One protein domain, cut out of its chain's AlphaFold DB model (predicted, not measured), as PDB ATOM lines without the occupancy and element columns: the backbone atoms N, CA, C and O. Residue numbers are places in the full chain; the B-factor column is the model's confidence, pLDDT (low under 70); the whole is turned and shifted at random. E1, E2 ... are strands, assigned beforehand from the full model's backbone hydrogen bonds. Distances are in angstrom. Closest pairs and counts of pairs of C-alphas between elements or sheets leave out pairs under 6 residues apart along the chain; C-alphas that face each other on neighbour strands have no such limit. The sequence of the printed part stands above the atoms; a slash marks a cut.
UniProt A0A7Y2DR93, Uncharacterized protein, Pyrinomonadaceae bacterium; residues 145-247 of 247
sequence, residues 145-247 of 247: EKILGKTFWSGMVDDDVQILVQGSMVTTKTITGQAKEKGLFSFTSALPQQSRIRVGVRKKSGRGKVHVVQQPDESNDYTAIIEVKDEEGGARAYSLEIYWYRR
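This is residues 145 to 247 of the 247 residues of an uncharacterized protein of Pyrinomonadaceae bacterium (UniProt A0A7Y2DR93). The domain is a sandwich of two four-stranded sheets face to face, with strands E4, E1, E8 and E5 in one layer and E3, E2, E7 and E6 in the other, the strands of the two crossing at 30 degrees. Both sheets are strongly twisted, and the chain passes from one to the other at the links E1 to E2, E3 to E4, E5 to E6 and E7 to E8. The printed part has 103 residues, with no named helix and eight named strands, E1 to E8 along the chain; the class is all strand. The sheet orders are E4 - E1 - E8 - E5 and E3 - E2 - E7 - E6, both all antiparallel. The whole is compact, with a radius of gyration of the C-alphas of 13.1 A and spans of 38 by 28 by 19 A.

E1, residues 147 to 157, is an inner strand and antiparallel to E8, residues 236 to 246, at 163 degrees, with N 151 and O 242 2.8 A apart, within hydrogen-bond range. On the other side of E1 is the edge strand E4, residues 184 to 187, with N 154 and O 184 at 2.9 A. The other edge strand, E5, residues 197 to 205, is antiparallel to E8, with N 200 and O 243 at 2.9 A. In the second sheet E2, residues 159 to 166, forms a hairpin with the edge strand E3, residues 169 to 176, where N 164 and O 171 are 2.8 A apart. E2 is also antiparallel to E7, residues 224 to 230, with N 163 and O 226 at 2.8 A. E7 forms a hairpin with the edge strand E6, residues 209 to 214, where N 227 and O 211 are 2.9 A apart. Between the sheets, the closest C-alphas of E5 and E6 are those of Lys 203 and Val 210, 6.4 A apart. E1 and E3 are near each other, with 9 pairs of C-alphas within 10 A, while E2 and E8 are apart.

E1 begins at C-alpha 147, (-11.138, -55.701, -57.683), and is 26.9 A long. E2 measures 23.3 A, E3 22.3 A and E4 10.8 A. E5 measures 25.1 A, starting at C-alpha 197, (-10.346, -61.458, -49.326); E6 measures 15.3 A and E7 19.8 A. E8 measures 32.8 A and ends at C-alpha 246, (-9.235, -62.077, -54.089).

The two C-alphas farthest apart are those of Glu 145 and Gly 233, 39.0 A. The printed part has no cut, and no link is long. The mean pLDDT of the printed part is 85.0, with residues 145, 195, 218 to 220 and 247 under 70.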
ATOM      1  N   GLU A 145      -8.657 -55.085 -62.619       63.28
ATOM      2  CA  GLU A 145      -9.440 -56.253 -63.032       63.28
ATOM      3  C   GLU A 145      -9.660 -57.265 -61.898       63.28
ATOM      4  O   GLU A 145     -10.614 -58.042 -61.932       63.28
ATOM      5  N   LYS A 146      -8.828 -57.244 -60.847       78.75
ATOM      6  CA  LYS A 146      -8.960 -58.145 -59.687       78.75
ATOM      7  C   LYS A 146      -9.854 -57.588 -58.584       78.75
ATOM      8  O   LYS A 146     -10.148 -58.304 -57.620       78.75
ATOM      9  N   ILE A 147     -10.282 -56.329 -58.690       86.44
ATOM     10  CA  ILE A 147     -11.138 -55.701 -57.683       86.44
ATOM     11  C   ILE A 147     -12.551 -56.276 -57.798       86.44
ATOM     12  O   ILE A 147     -13.256 -56.079 -58.781       86.44
ATOM     13  N   LEU A 148     -12.981 -56.954 -56.739       88.94
ATOM     14  CA  LEU A 148     -14.307 -57.560 -56.631       88.94
ATOM     15  C   LEU A 148     -15.377 -56.543 -56.220       88.94
ATOM     16  O   LEU A 148     -16.567 -56.759 -56.446       88.94
ATOM     17  N   GLY A 149     -14.971 -55.454 -55.570       90.38
ATOM     18  CA  GLY A 149     -15.887 -54.425 -55.111       90.38
ATOM     19  C   GLY A 149     -15.201 -53.296 -54.360       90.38
ATOM     20  O   GLY A 149     -14.012 -53.360 -54.031       90.38
ATOM     21  N   LYS A 150     -15.969 -52.228 -54.150       92.50
ATOM     22  CA  LYS A 150     -15.531 -50.995 -53.506       92.50
ATOM     23  C   LYS A 150     -16.629 -50.440 -52.606       92.50
ATOM     24  O   LYS A 150     -17.818 -50.586 -52.895       92.50
ATOM     25  N   THR A 151     -16.214 -49.718 -51.577       92.50
ATOM     26  CA  THR A 151     -17.039 -48.741 -50.878       92.50
ATOM     27  C   THR A 151     -16.354 -47.385 -50.880       92.50
ATOM     28  O   THR A 151     -15.128 -47.275 -50.800       92.50
ATOM     29  N   PHE A 152     -17.160 -46.343 -51.011       90.69
ATOM     30  CA  PHE A 152     -16.719 -44.968 -50.888       90.69
ATOM     31  C   PHE A 152     -17.253 -44.433 -49.579       90.69
ATOM     32  O   PHE A 152     -18.441 -44.581 -49.309       90.69
ATOM     33  N   TRP A 153     -16.389 -43.804 -48.792       94.62
ATOM     34  CA  TRP A 153     -16.771 -43.161 -47.541       94.62
ATOM     35  C   TRP A 153     -16.324 -41.704 -47.559       94.62
ATOM     36  O   TRP A 153     -15.225 -41.386 -48.026       94.62
ATOM     37  N   SER A 154     -17.167 -40.814 -47.051       87.81
ATOM     38  CA  SER A 154     -16.813 -39.427 -46.786       87.81
ATOM     39  C   SER A 154     -17.374 -38.968 -45.451       87.81
ATOM     40  O   SER A 154     -18.482 -39.323 -45.065       87.81
ATOM     41  N   GLY A 155     -16.617 -38.151 -44.731       89.69
ATOM     42  CA  GLY A 155     -17.032 -37.698 -43.410       89.69
ATOM     43  C   GLY A 155     -16.075 -36.686 -42.815       89.69
ATOM     44  O   GLY A 155     -15.011 -36.409 -43.370       89.69
ATOM     45  N   MET A 156     -16.482 -36.123 -41.682       89.19
ATOM     46  CA  MET A 156     -15.634 -35.244 -40.887       89.19
ATOM     47  C   MET A 156     -14.847 -36.088 -39.889       89.19
ATOM     48  O   MET A 156     -15.435 -36.880 -39.156       89.19
ATOM     49  N   VAL A 157     -13.534 -35.897 -39.851       89.69
ATOM     50  CA  VAL A 157     -12.625 -36.529 -38.892       89.69
ATOM     51  C   VAL A 157     -11.993 -35.435 -38.054       89.69
ATOM     52  O   VAL A 157     -11.591 -34.402 -38.588       89.69
ATOM     53  N   ASP A 158     -11.951 -35.653 -36.749       88.19
ATOM     54  CA  ASP A 158     -11.268 -34.816 -35.774       88.19
ATOM     55  C   ASP A 158     -10.395 -35.762 -34.953       88.19
ATOM     56  O   ASP A 158     -10.942 -36.566 -34.204       88.19
ATOM     57  N   ASP A 159      -9.079 -35.704 -35.155       87.00
ATOM     58  CA  ASP A 159      -8.075 -36.578 -34.534       87.00
ATOM     59  C   ASP A 159      -8.076 -38.046 -35.023       87.00
ATOM     60  O   ASP A 159      -7.556 -38.302 -36.109       87.00
ATOM     61  N   ASP A 160      -8.644 -39.018 -34.295       84.31
ATOM     62  CA  ASP A 160      -8.532 -40.452 -34.636       84.31
ATOM     63  C   ASP A 160      -9.900 -41.126 -34.783       84.31
ATOM     64  O   ASP A 160     -10.739 -41.140 -33.870       84.31
ATOM     65  N   VAL A 161     -10.133 -41.714 -35.955       92.81
ATOM     66  CA  VAL A 161     -11.387 -42.372 -36.308       92.81
ATOM     67  C   VAL A 161     -11.129 -43.704 -37.007       92.81
ATOM     68  O   VAL A 161     -10.377 -43.800 -37.974       92.81
ATOM     69  N   GLN A 162     -11.870 -44.724 -36.582       88.94
ATOM     70  CA  GLN A 162     -11.936 -46.024 -37.234       88.94
ATOM     71  C   GLN A 162     -13.222 -46.175 -38.043       88.94
ATOM     72  O   GLN A 162     -14.324 -45.867 -37.584       88.94
ATOM     73  N   ILE A 163     -13.081 -46.692 -39.257       94.50
ATOM     74  CA  ILE A 163     -14.165 -47.006 -40.180       94.50
ATOM     75  C   ILE A 163     -14.214 -48.523 -40.319       94.50
ATOM     76  O   ILE A 163     -13.273 -49.146 -40.810       94.50
ATOM     77  N   LEU A 164     -15.317 -49.107 -39.864       93.00
ATOM     78  CA  LEU A 164     -15.583 -50.534 -39.877       93.00
ATOM     79  C   LEU A 164     -16.463 -50.851 -41.082       93.00
ATOM     80  O   LEU A 164     -17.543 -50.275 -41.228       93.00
ATOM     81  N   VAL A 165     -16.007 -51.765 -41.933       95.06
ATOM     82  CA  VAL A 165     -16.717 -52.205 -43.136       95.06
ATOM     83  C   VAL A 165     -17.025 -53.690 -43.012       95.06
ATOM     84  O   VAL A 165     -16.112 -54.500 -42.871       95.06
ATOM     85  N   GLN A 166     -18.306 -54.043 -43.095       91.62
ATOM     86  CA  GLN A 166     -18.780 -55.425 -43.020       91.62
ATOM     87  C   GLN A 166     -19.988 -55.595 -43.944       91.62
ATOM     88  O   GLN A 166     -20.986 -54.883 -43.812       91.62
ATOM     89  N   GLY A 167     -19.918 -56.524 -44.901       91.31
ATOM     90  CA  GLY A 167     -20.972 -56.674 -45.909       91.31
ATOM     91  C   GLY A 167     -21.245 -55.357 -46.647       91.31
ATOM     92  O   GLY A 167     -20.345 -54.785 -47.260       91.31
ATOM     93  N   SER A 168     -22.485 -54.870 -46.565       90.69
ATOM     94  CA  SER A 168     -22.923 -53.579 -47.129       90.69
ATOM     95  C   SER A 168     -23.083 -52.478 -46.074       90.69
ATOM     96  O   SER A 168     -23.788 -51.493 -46.305       90.69
ATOM     97  N   MET A 169     -22.489 -52.655 -44.895       88.75
ATOM     98  CA  MET A 169     -22.569 -51.713 -43.787       88.75
ATOM     99  C   MET A 169     -21.224 -51.017 -43.582       88.75
ATOM    100  O   MET A 169     -20.171 -51.656 -43.611       88.75
ATOM    101  N   VAL A 170     -21.280 -49.709 -43.321       92.75
ATOM    102  CA  VAL A 170     -20.145 -48.934 -42.814       92.75
ATOM    103  C   VAL A 170     -20.535 -48.301 -41.487       92.75
ATOM    104  O   VAL A 170     -21.574 -47.652 -41.381       92.75
ATOM    105  N   THR A 171     -19.690 -48.482 -40.477       88.88
ATOM    106  CA  THR A 171     -19.827 -47.827 -39.174       88.88
ATOM    107  C   THR A 171     -18.569 -47.038 -38.863       88.88
ATOM    108  O   THR A 171     -17.461 -47.504 -39.101       88.88
ATOM    109  N   THR A 172     -18.734 -45.847 -38.301       90.88
ATOM    110  CA  THR A 172     -17.625 -44.991 -37.884       90.88
ATOM    111  C   THR A 172     -17.556 -44.938 -36.362       90.88
ATOM    112  O   THR A 172     -18.571 -44.712 -35.701       90.88
ATOM    113  N   LYS A 173     -16.361 -45.144 -35.807       84.88
ATOM    114  CA  LYS A 173     -16.063 -45.073 -34.377       84.88
ATOM    115  C   LYS A 173     -14.944 -44.063 -34.145       84.88
ATOM    116  O   LYS A 173     -13.840 -44.241 -34.645       84.88
ATOM    117  N   THR A 174     -15.219 -43.030 -33.363       88.31
ATOM    118  CA  THR A 174     -14.192 -42.088 -32.903       88.31
ATOM    119  C   THR A 174     -13.385 -42.724 -31.774       88.31
ATOM    120  O   THR A 174     -13.969 -43.267 -30.833       88.31
ATOM    121  N   ILE A 175     -12.058 -42.692 -31.888       80.94
ATOM    122  CA  ILE A 175     -11.120 -43.194 -30.878       80.94
ATOM    123  C   ILE A 175     -10.649 -42.033 -30.001       80.94
ATOM    124  O   ILE A 175     -10.744 -42.117 -28.777       80.94
ATOM    125  N   THR A 176     -10.235 -40.929 -30.625       70.94
ATOM    126  CA  THR A 176      -9.895 -39.660 -29.967       70.94
ATOM    127  C   THR A 176     -10.455 -38.478 -30.763       70.94
ATOM    128  O   THR A 176     -10.888 -38.642 -31.902       70.94
ATOM    129  N   GLY A 177     -10.513 -37.293 -30.147       85.00
ATOM    130  CA  GLY A 177     -11.147 -36.105 -30.730       85.00
ATOM    131  C   GLY A 177     -12.668 -36.055 -30.545       85.00
ATOM    132  O   GLY A 177     -13.255 -36.818 -29.774       85.00
ATOM    133  N   GLN A 178     -13.330 -35.099 -31.204       82.12
ATOM    134  CA  GLN A 178     -14.782 -34.952 -31.098       82.12
ATOM    135  C   GLN A 178     -15.509 -35.854 -32.090       82.12
ATOM    136  O   GLN A 178     -15.287 -35.777 -33.299       82.12
ATOM    137  N   ALA A 179     -16.483 -36.617 -31.590       84.88
ATOM    138  CA  ALA A 179     -17.377 -37.389 -32.442       84.88
ATOM    139  C   ALA A 179     -18.105 -36.484 -33.451       84.88
ATOM    140  O   ALA A 179     -18.630 -35.420 -33.104       84.88
ATOM    141  N   LYS A 180     -18.133 -36.922 -34.709       87.44
ATOM    142  CA  LYS A 180     -18.840 -36.262 -35.810       87.44
ATOM    143  C   LYS A 180     -19.960 -37.158 -36.325       87.44
ATOM    144  O   LYS A 180     -20.135 -38.291 -35.876       87.44
ATOM    145  N   GLU A 181     -20.747 -36.630 -37.256       81.69
ATOM    146  CA  GLU A 181     -21.768 -37.413 -37.948       81.69
ATOM    147  C   GLU A 181     -21.155 -38.656 -38.614       81.69
ATOM    148  O   GLU A 181     -19.984 -38.657 -38.991       81.69
ATOM    149  N   LYS A 182     -21.966 -39.706 -38.794       74.75
ATOM    150  CA  LYS A 182     -21.540 -41.062 -39.204       74.75
ATOM    151  C   LYS A 182     -20.864 -41.161 -40.587       74.75
ATOM    152  O   LYS A 182     -20.462 -42.248 -40.990       74.75
ATOM    153  N   GLY A 183     -20.723 -40.049 -41.302       78.81
ATOM    154  CA  GLY A 183     -20.245 -40.011 -42.676       78.81
ATOM    155  C   GLY A 183     -21.268 -40.577 -43.663       78.81
ATOM    156  O   GLY A 183     -22.227 -41.258 -43.301       78.81
ATOM    157  N   LEU A 184     -21.074 -40.257 -44.935       82.56
ATOM    158  CA  LEU A 184     -21.836 -40.798 -46.049       82.56
ATOM    159  C   LEU A 184     -21.043 -41.933 -46.680       82.56
ATOM    160  O   LEU A 184     -19.820 -41.852 -46.801       82.56
ATOM    161  N   PHE A 185     -21.739 -42.975 -47.125       88.06
ATOM    162  CA  PHE A 185     -21.094 -44.070 -47.826       88.06
ATOM    163  C   PHE A 185     -21.956 -44.656 -48.937       88.06
ATOM    164  O   PHE A 185     -23.181 -44.537 -48.946       88.06
ATOM    165  N   SER A 186     -21.293 -45.302 -49.889       83.50
ATOM    166  CA  SER A 186     -21.924 -46.066 -50.961       83.50
ATOM    167  C   SER A 186     -21.085 -47.293 -51.298       83.50
ATOM    168  O   SER A 186     -19.887 -47.340 -51.018       83.50
ATOM    169  N   PHE A 187     -21.713 -48.305 -51.889       86.62
ATOM    170  CA  PHE A 187     -21.066 -49.557 -52.273       86.62
ATOM    171  C   PHE A 187     -21.260 -49.810 -53.764       86.62
ATOM    172  O   PHE A 187     -22.331 -49.551 -54.311       86.62
ATOM    173  N   THR A 188     -20.237 -50.353 -54.423       82.19
ATOM    174  CA  THR A 188     -20.390 -50.954 -55.758       82.19
ATOM    175  C   THR A 188     -20.768 -52.431 -55.671       82.19
ATOM    176  O   THR A 188     -21.422 -52.952 -56.568       82.19
ATOM    177  N   SER A 189     -20.365 -53.091 -54.588       86.25
ATOM    178  CA  SER A 189     -20.688 -54.470 -54.226       86.25
ATOM    179  C   SER A 189     -20.539 -54.610 -52.710       86.25
ATOM    180  O   SER A 189     -19.881 -53.772 -52.103       86.25
ATOM    181  N   ALA A 190     -21.124 -55.629 -52.086       89.06
ATOM    182  CA  ALA A 190     -20.912 -55.905 -50.663       89.06
ATOM    183  C   ALA A 190     -19.507 -56.484 -50.420       89.06
ATOM    184  O   ALA A 190     -18.995 -57.224 -51.264       89.06
ATOM    185  N   LEU A 191     -18.905 -56.210 -49.258       90.44
ATOM    186  CA  LEU A 191     -17.698 -56.908 -48.813       90.44
ATOM    187  C   LEU A 191     -18.041 -58.391 -48.557       90.44
ATOM    188  O   LEU A 191     -18.878 -58.670 -47.695       90.44
ATOM    189  N   PRO A 192     -17.441 -59.354 -49.281       89.38
ATOM    190  CA  PRO A 192     -17.806 -60.756 -49.141       89.38
ATOM    191  C   PRO A 192     -17.409 -61.326 -47.775       89.38
ATOM    192  O   PRO A 192     -16.261 -61.188 -47.356       89.38
ATOM    193  N   GLN A 193     -18.330 -62.049 -47.139       88.19
ATOM    194  CA  GLN A 193     -18.085 -62.818 -45.913       88.19
ATOM    195  C   GLN A 193     -17.471 -64.181 -46.258       88.19
ATOM    196  O   GLN A 193     -18.110 -65.223 -46.141       88.19
ATOM    197  N   GLN A 194     -16.257 -64.170 -46.806       81.06
ATOM    198  CA  GLN A 194     -15.531 -65.390 -47.153       81.06
ATOM    199  C   GLN A 194     -14.045 -65.228 -46.854       81.06
ATOM    200  O   GLN A 194     -13.481 -64.135 -46.956       81.06
ATOM    201  N   SER A 195     -13.383 -66.340 -46.548       64.31
ATOM    202  CA  SER A 195     -11.931 -66.368 -46.419       64.31
ATOM    203  C   SER A 195     -11.253 -66.107 -47.782       64.31
ATOM    204  O   SER A 195     -11.796 -66.429 -48.840       64.31
ATOM    205  N   ARG A 196     -10.043 -65.515 -47.767       78.88
ATOM    206  CA  ARG A 196      -9.214 -65.105 -48.942       78.88
ATOM    207  C   ARG A 196      -9.564 -63.771 -49.621       78.88
ATOM    208  O   ARG A 196      -9.206 -63.560 -50.783       78.88
ATOM    209  N   ILE A 197     -10.192 -62.852 -48.899       85.56
ATOM    210  CA  ILE A 197     -10.346 -61.458 -49.326       85.56
ATOM    211  C   ILE A 197      -9.234 -60.596 -48.715       85.56
ATOM    212  O   ILE A 197      -8.823 -60.807 -47.577       85.56
ATOM    213  N   ARG A 198      -8.727 -59.632 -49.485       85.94
ATOM    214  CA  ARG A 198      -7.851 -58.555 -49.005       85.94
ATOM    215  C   ARG A 198      -8.548 -57.221 -49.216       85.94
ATOM    216  O   ARG A 198      -9.113 -56.999 -50.283       85.94
ATOM    217  N   VAL A 199      -8.472 -56.349 -48.218       88.00
ATOM    218  CA  VAL A 199      -8.965 -54.972 -48.264       88.00
ATOM    219  C   VAL A 199      -7.789 -54.013 -48.369       88.00
ATOM    220  O   VAL A 199      -6.805 -54.126 -47.633       88.00
ATOM    221  N   GLY A 200      -7.915 -53.063 -49.287       87.81
ATOM    222  CA  GLY A 200      -7.039 -51.911 -49.429       87.81
ATOM    223  C   GLY A 200      -7.823 -50.610 -49.300       87.81
ATOM    224  O   GLY A 200      -9.048 -50.577 -49.430       87.81
ATOM    225  N   VAL A 201      -7.101 -49.519 -49.058       89.56
ATOM    226  CA  VAL A 201      -7.676 -48.177 -48.961       89.56
ATOM    227  C   VAL A 201      -6.867 -47.191 -49.790       89.56
ATOM    228  O   VAL A 201      -5.642 -47.243 -49.839       89.56
ATOM    229  N   ARG A 202      -7.571 -46.288 -50.466       89.56
ATOM    230  CA  ARG A 202      -7.028 -45.141 -51.191       89.56
ATOM    231  C   ARG A 202      -7.624 -43.879 -50.576       89.56
ATOM    232  O   ARG A 202      -8.829 -43.644 -50.690       89.56
ATOM    233  N   LYS A 203      -6.786 -43.042 -49.958       88.19
ATOM    234  CA  LYS A 203      -7.188 -41.697 -49.525       88.19
ATOM    235  C   LYS A 203      -7.366 -40.816 -50.762       88.19
ATOM    236  O   LYS A 203      -6.405 -40.552 -51.479       88.19
ATOM    237  N   LYS A 204      -8.592 -40.369 -51.029       84.62
ATOM    238  CA  LYS A 204      -8.912 -39.455 -52.140       84.62
ATOM    239  C   LYS A 204      -8.747 -37.998 -51.731       84.62
ATOM    240  O   LYS A 204      -8.294 -37.185 -52.533       84.62
ATOM    241  N   SER A 205      -9.099 -37.677 -50.489       77.50
ATOM    242  CA  SER A 205      -8.871 -36.374 -49.867       77.50
ATOM    243  C   SER A 205      -8.762 -36.512 -48.349       77.50
ATOM    244  O   SER A 205      -9.222 -37.498 -47.769       77.50
ATOM    245  N   GLY A 206      -8.144 -35.515 -47.721       80.25
ATOM    246  CA  GLY A 206      -7.883 -35.493 -46.287       80.25
ATOM    247  C   GLY A 206      -6.400 -35.311 -45.990       80.25
ATOM    248  O   GLY A 206      -5.530 -35.706 -46.772       80.25
ATOM    249  N   ARG A 207      -6.114 -34.666 -44.867       84.25
ATOM    250  CA  ARG A 207      -4.772 -34.220 -44.493       84.25
ATOM    251  C   ARG A 207      -3.936 -35.365 -43.927       84.25
ATOM    252  O   ARG A 207      -2.903 -35.715 -44.489       84.25
ATOM    253  N   GLY A 208      -4.472 -35.994 -42.896       83.56
ATOM    254  CA  GLY A 208      -3.908 -37.075 -42.112       83.56
ATOM    255  C   GLY A 208      -3.709 -38.396 -42.848       83.56
ATOM    256  O   GLY A 208      -3.954 -38.527 -44.054       83.56
ATOM    257  N   LYS A 209      -3.218 -39.392 -42.119       84.69
ATOM    258  CA  LYS A 209      -2.844 -40.709 -42.645       84.69
ATOM    259  C   LYS A 209      -4.045 -41.646 -42.640       84.69
ATOM    260  O   LYS A 209      -4.911 -41.552 -41.777       84.69
ATOM    261  N   VAL A 210      -4.084 -42.553 -43.612       87.19
ATOM    262  CA  VAL A 210      -5.145 -43.558 -43.739       87.19
ATOM    263  C   VAL A 210      -4.509 -44.899 -44.045       87.19
ATOM    264  O   VAL A 210      -3.700 -44.989 -44.966       87.19
ATOM    265  N   HIS A 211      -4.879 -45.931 -43.298       81.25
ATOM    266  CA  HIS A 211      -4.366 -47.280 -43.504       81.25
ATOM    267  C   HIS A 211      -5.355 -48.332 -42.996       81.25
ATOM    268  O   HIS A 211      -6.243 -48.045 -42.196       81.25
ATOM    269  N   VAL A 212      -5.225 -49.559 -43.499       83.50
ATOM    270  CA  VAL A 212      -6.018 -50.697 -43.018       83.50
ATOM    271  C   VAL A 212      -5.319 -51.271 -41.791       83.50
ATOM    272  O   VAL A 212      -4.204 -51.775 -41.912       83.50
ATOM    273  N   VAL A 213      -5.964 -51.204 -40.628       74.75
ATOM    274  CA  VAL A 213      -5.427 -51.741 -39.363       74.75
ATOM    275  C   VAL A 213      -5.894 -53.168 -39.096       74.75
ATOM    276  O   VAL A 213      -5.217 -53.911 -38.392       74.75
ATOM    277  N   GLN A 214      -7.013 -53.584 -39.701       76.38
ATOM    278  CA  GLN A 214      -7.498 -54.958 -39.605       76.38
ATOM    279  C   GLN A 214      -8.122 -55.430 -40.922       76.38
ATOM    280  O   GLN A 214      -8.951 -54.742 -41.519       76.38
ATOM    281  N   GLN A 215      -7.704 -56.610 -41.378       87.75
ATOM    282  CA  GLN A 215      -8.268 -57.285 -42.550       87.75
ATOM    283  C   GLN A 215      -9.532 -58.068 -42.158       87.75
ATOM    284  O   GLN A 215      -9.636 -58.471 -41.001       87.75
ATOM    285  N   PRO A 216     -10.479 -58.307 -43.082       82.94
ATOM    286  CA  PRO A 216     -11.653 -59.119 -42.788       82.94
ATOM    287  C   PRO A 216     -11.282 -60.608 -42.752       82.94
ATOM    288  O   PRO A 216     -10.780 -61.154 -43.737       82.94
ATOM    289  N   ASP A 217     -11.554 -61.276 -41.635       78.75
ATOM    290  CA  ASP A 217     -11.356 -62.713 -41.462       78.75
ATOM    291  C   ASP A 217     -12.389 -63.328 -40.497       78.75
ATOM    292  O   ASP A 217     -13.254 -62.651 -39.952       78.75
ATOM    293  N   GLU A 218     -12.337 -64.643 -40.309       69.69
ATOM    294  CA  GLU A 218     -13.293 -65.358 -39.450       69.69
ATOM    295  C   GLU A 218     -13.210 -64.956 -37.973       69.69
ATOM    296  O   GLU A 218     -14.196 -65.075 -37.255       69.69
ATOM    297  N   SER A 219     -12.063 -64.457 -37.508       65.62
ATOM    298  CA  SER A 219     -11.874 -64.069 -36.107       65.62
ATOM    299  C   SER A 219     -12.521 -62.726 -35.757       65.62
ATOM    300  O   SER A 219     -12.644 -62.399 -34.578       65.62
ATOM    301  N   ASN A 220     -12.936 -61.950 -36.764       66.81
ATOM    302  CA  ASN A 220     -13.554 -60.634 -36.602       66.81
ATOM    303  C   ASN A 220     -14.868 -60.471 -37.379       66.81
ATOM    304  O   ASN A 220     -15.223 -59.359 -37.786       66.81
ATOM    305  N   ASP A 221     -15.569 -61.582 -37.607       77.75
ATOM    306  CA  ASP A 221     -16.832 -61.632 -38.347       77.75
ATOM    307  C   ASP A 221     -16.734 -61.006 -39.753       77.75
ATOM    308  O   ASP A 221     -17.671 -60.374 -40.249       77.75
ATOM    309  N   TYR A 222     -15.583 -61.168 -40.409       83.19
ATOM    310  CA  TYR A 222     -15.258 -60.610 -41.722       83.19
ATOM    311  C   TYR A 222     -15.349 -59.077 -41.782       83.19
ATOM    312  O   TYR A 222     -15.784 -58.503 -42.785       83.19
ATOM    313  N   THR A 223     -14.919 -58.401 -40.716       82.75
ATOM    314  CA  THR A 223     -14.931 -56.936 -40.614       82.75
ATOM    315  C   THR A 223     -13.572 -56.347 -40.977       82.75
ATOM    316  O   THR A 223     -12.554 -56.669 -40.372       82.75
ATOM    317  N   ALA A 224     -13.534 -55.428 -41.940       88.00
ATOM    318  CA  ALA A 224     -12.335 -54.645 -42.219       88.00
ATOM    319  C   ALA A 224     -12.339 -53.350 -41.400       88.00
ATOM    320  O   ALA A 224     -13.361 -52.664 -41.348       88.00
ATOM    321  N   ILE A 225     -11.199 -52.991 -40.805       86.19
ATOM    322  CA  ILE A 225     -11.049 -51.746 -40.040       86.19
ATOM    323  C   ILE A 225     -10.002 -50.858 -40.704       86.19
ATOM    324  O   ILE A 225      -8.845 -51.246 -40.889       86.19
ATOM    325  N   ILE A 226     -10.433 -49.652 -41.054       93.75
ATOM    326  CA  ILE A 226      -9.621 -48.604 -41.657       93.75
ATOM    327  C   ILE A 226      -9.457 -47.498 -40.622       93.75
ATOM    328  O   ILE A 226     -10.450 -46.983 -40.116       93.75
ATOM    329  N   GLU A 227      -8.220 -47.125 -40.321       85.69
ATOM    330  CA  GLU A 227      -7.912 -46.033 -39.401       85.69
ATOM    331  C   GLU A 227      -7.587 -44.758 -40.183       85.69
ATOM    332  O   GLU A 227      -6.840 -44.789 -41.171       85.69
ATOM    333  N   VAL A 228      -8.156 -43.640 -39.732       90.94
ATOM    334  CA  VAL A 228      -7.866 -42.287 -40.199       90.94
ATOM    335  C   VAL A 228      -7.318 -41.487 -39.024       90.94
ATOM    336  O   VAL A 228      -8.047 -41.224 -38.072       90.94
ATOM    337  N   LYS A 229      -6.054 -41.068 -39.125       83.75
ATOM    338  CA  LYS A 229      -5.370 -40.245 -38.120       83.75
ATOM    339  C   LYS A 229      -5.068 -38.858 -38.656       83.75
ATOM    340  O   LYS A 229      -4.252 -38.718 -39.569       83.75
ATOM    341  N   ASP A 230      -5.698 -37.851 -38.071       85.56
ATOM    342  CA  ASP A 230      -5.523 -36.426 -38.330       85.56
ATOM    343  C   ASP A 230      -4.873 -35.734 -37.124       85.56
ATOM    344  O   ASP A 230      -5.539 -35.090 -36.325       85.56
ATOM    345  N   GLU A 231      -3.548 -35.865 -37.013       76.00
ATOM    346  CA  GLU A 231      -2.740 -35.377 -35.877       76.00
ATOM    347  C   GLU A 231      -2.753 -33.842 -35.703       76.00
ATOM    348  O   GLU A 231      -2.229 -33.300 -34.730       76.00
ATOM    349  N   GLU A 232      -3.328 -33.110 -36.654       72.69
ATOM    350  CA  GLU A 232      -3.443 -31.663 -36.594       72.69
ATOM    351  C   GLU A 232      -4.839 -31.252 -36.092       72.69
ATOM    352  O   GLU A 232      -5.864 -31.725 -36.577       72.69
ATOM    353  N   GLY A 233      -4.896 -30.293 -35.167       75.50
ATOM    354  CA  GLY A 233      -6.152 -29.907 -34.521       75.50
ATOM    355  C   GLY A 233      -7.258 -29.437 -35.479       75.50
ATOM    356  O   GLY A 233      -7.012 -28.724 -36.459       75.50
ATOM    357  N   GLY A 234      -8.497 -29.789 -35.123       83.31
ATOM    358  CA  GLY A 234      -9.719 -29.325 -35.764       83.31
ATOM    359  C   GLY A 234     -10.239 -30.260 -36.854       83.31
ATOM    360  O   GLY A 234      -9.491 -30.797 -37.667       83.31
ATOM    361  N   ALA A 235     -11.564 -30.370 -36.910       83.56
ATOM    362  CA  ALA A 235     -12.241 -31.294 -37.806       83.56
ATOM    363  C   ALA A 235     -12.025 -30.965 -39.293       83.56
ATOM    364  O   ALA A 235     -12.180 -29.817 -39.730       83.56
ATOM    365  N   ARG A 236     -11.769 -31.995 -40.102       87.38
ATOM    366  CA  ARG A 236     -11.584 -31.883 -41.552       87.38
ATOM    367  C   ARG A 236     -12.377 -32.945 -42.302       87.38
ATOM    368  O   ARG A 236     -12.615 -34.036 -41.797       87.38
ATOM    369  N   ALA A 237     -12.767 -32.625 -43.532       84.25
ATOM    370  CA  ALA A 237     -13.418 -33.574 -44.423       84.25
ATOM    371  C   ALA A 237     -12.408 -34.561 -45.031       84.25
ATOM    372  O   ALA A 237     -11.361 -34.154 -45.547       84.25
ATOM    373  N   TYR A 238     -12.768 -35.841 -45.028       90.00
ATOM    374  CA  TYR A 238     -12.038 -36.936 -45.662       90.00
ATOM    375  C   TYR A 238     -12.906 -37.616 -46.713       90.00
ATOM    376  O   TYR A 238     -14.133 -37.661 -46.596       90.00
ATOM    377  N   SER A 239     -12.256 -38.173 -47.732       89.25
ATOM    378  CA  SER A 239     -12.884 -39.055 -48.711       89.25
ATOM    379  C   SER A 239     -11.967 -40.229 -49.007       89.25
ATOM    380  O   SER A 239     -10.794 -40.044 -49.342       89.25
ATOM    381  N   LEU A 240     -12.508 -41.437 -48.882       90.00
ATOM    382  CA  LEU A 240     -11.789 -42.695 -49.017       90.00
ATOM    383  C   LEU A 240     -12.460 -43.582 -50.068       90.00
ATOM    384  O   LEU A 240     -13.685 -43.657 -50.144       90.00
ATOM    385  N   GLU A 241     -11.644 -44.293 -50.840       92.00
ATOM    386  CA  GLU A 241     -12.056 -45.471 -51.608       92.00
ATOM    387  C   GLU A 241     -11.462 -46.696 -50.922       92.00
ATOM    388  O   GLU A 241     -10.244 -46.865 -50.882       92.00
ATOM    389  N   ILE A 242     -12.323 -47.544 -50.383       94.31
ATOM    390  CA  ILE A 242     -11.957 -48.816 -49.773       94.31
ATOM    391  C   ILE A 242     -12.349 -49.894 -50.777       94.31
ATOM    392  O   ILE A 242     -13.453 -49.874 -51.312       94.31
ATOM    393  N   TYR A 243     -11.445 -50.811 -51.085       94.44
ATOM    394  CA  TYR A 243     -11.642 -51.800 -52.141       94.44
ATOM    395  C   TYR A 243     -11.171 -53.168 -51.685       94.44
ATOM    396  O   TYR A 243     -10.328 -53.279 -50.796       94.44
ATOM    397  N   TRP A 244     -11.701 -54.213 -52.312       93.94
ATOM    398  CA  TRP A 244     -11.296 -55.576 -52.012       93.94
ATOM    399  C   TRP A 244     -11.130 -56.430 -53.255       93.94
ATOM    400  O   TRP A 244     -11.785 -56.238 -54.279       93.94
ATOM    401  N   TYR A 245     -10.230 -57.395 -53.137       89.94
ATOM    402  CA  TYR A 245      -9.845 -58.313 -54.197       89.94
ATOM    403  C   TYR A 245      -9.569 -59.698 -53.614       89.94
ATOM    404  O   TYR A 245      -9.322 -59.853 -52.410       89.94
ATOM    405  N   ARG A 246      -9.638 -60.720 -54.470       84.25
ATOM    406  CA  ARG A 246      -9.235 -62.077 -54.089       84.25
ATOM    407  C   ARG A 246      -7.709 -62.147 -54.046       84.25
ATOM    408  O   ARG A 246      -7.051 -61.659 -54.964       84.25
ATOM    409  N   ARG A 247      -7.180 -62.731 -52.971       69.19
ATOM    410  CA  ARG A 247      -5.746 -62.986 -52.813       69.19
ATOM    411  C   ARG A 247      -5.229 -64.001 -53.830       69.19
ATOM    412  O   ARG A 247      -5.964 -64.976 -54.099       69.19
TER     413      ARG A 247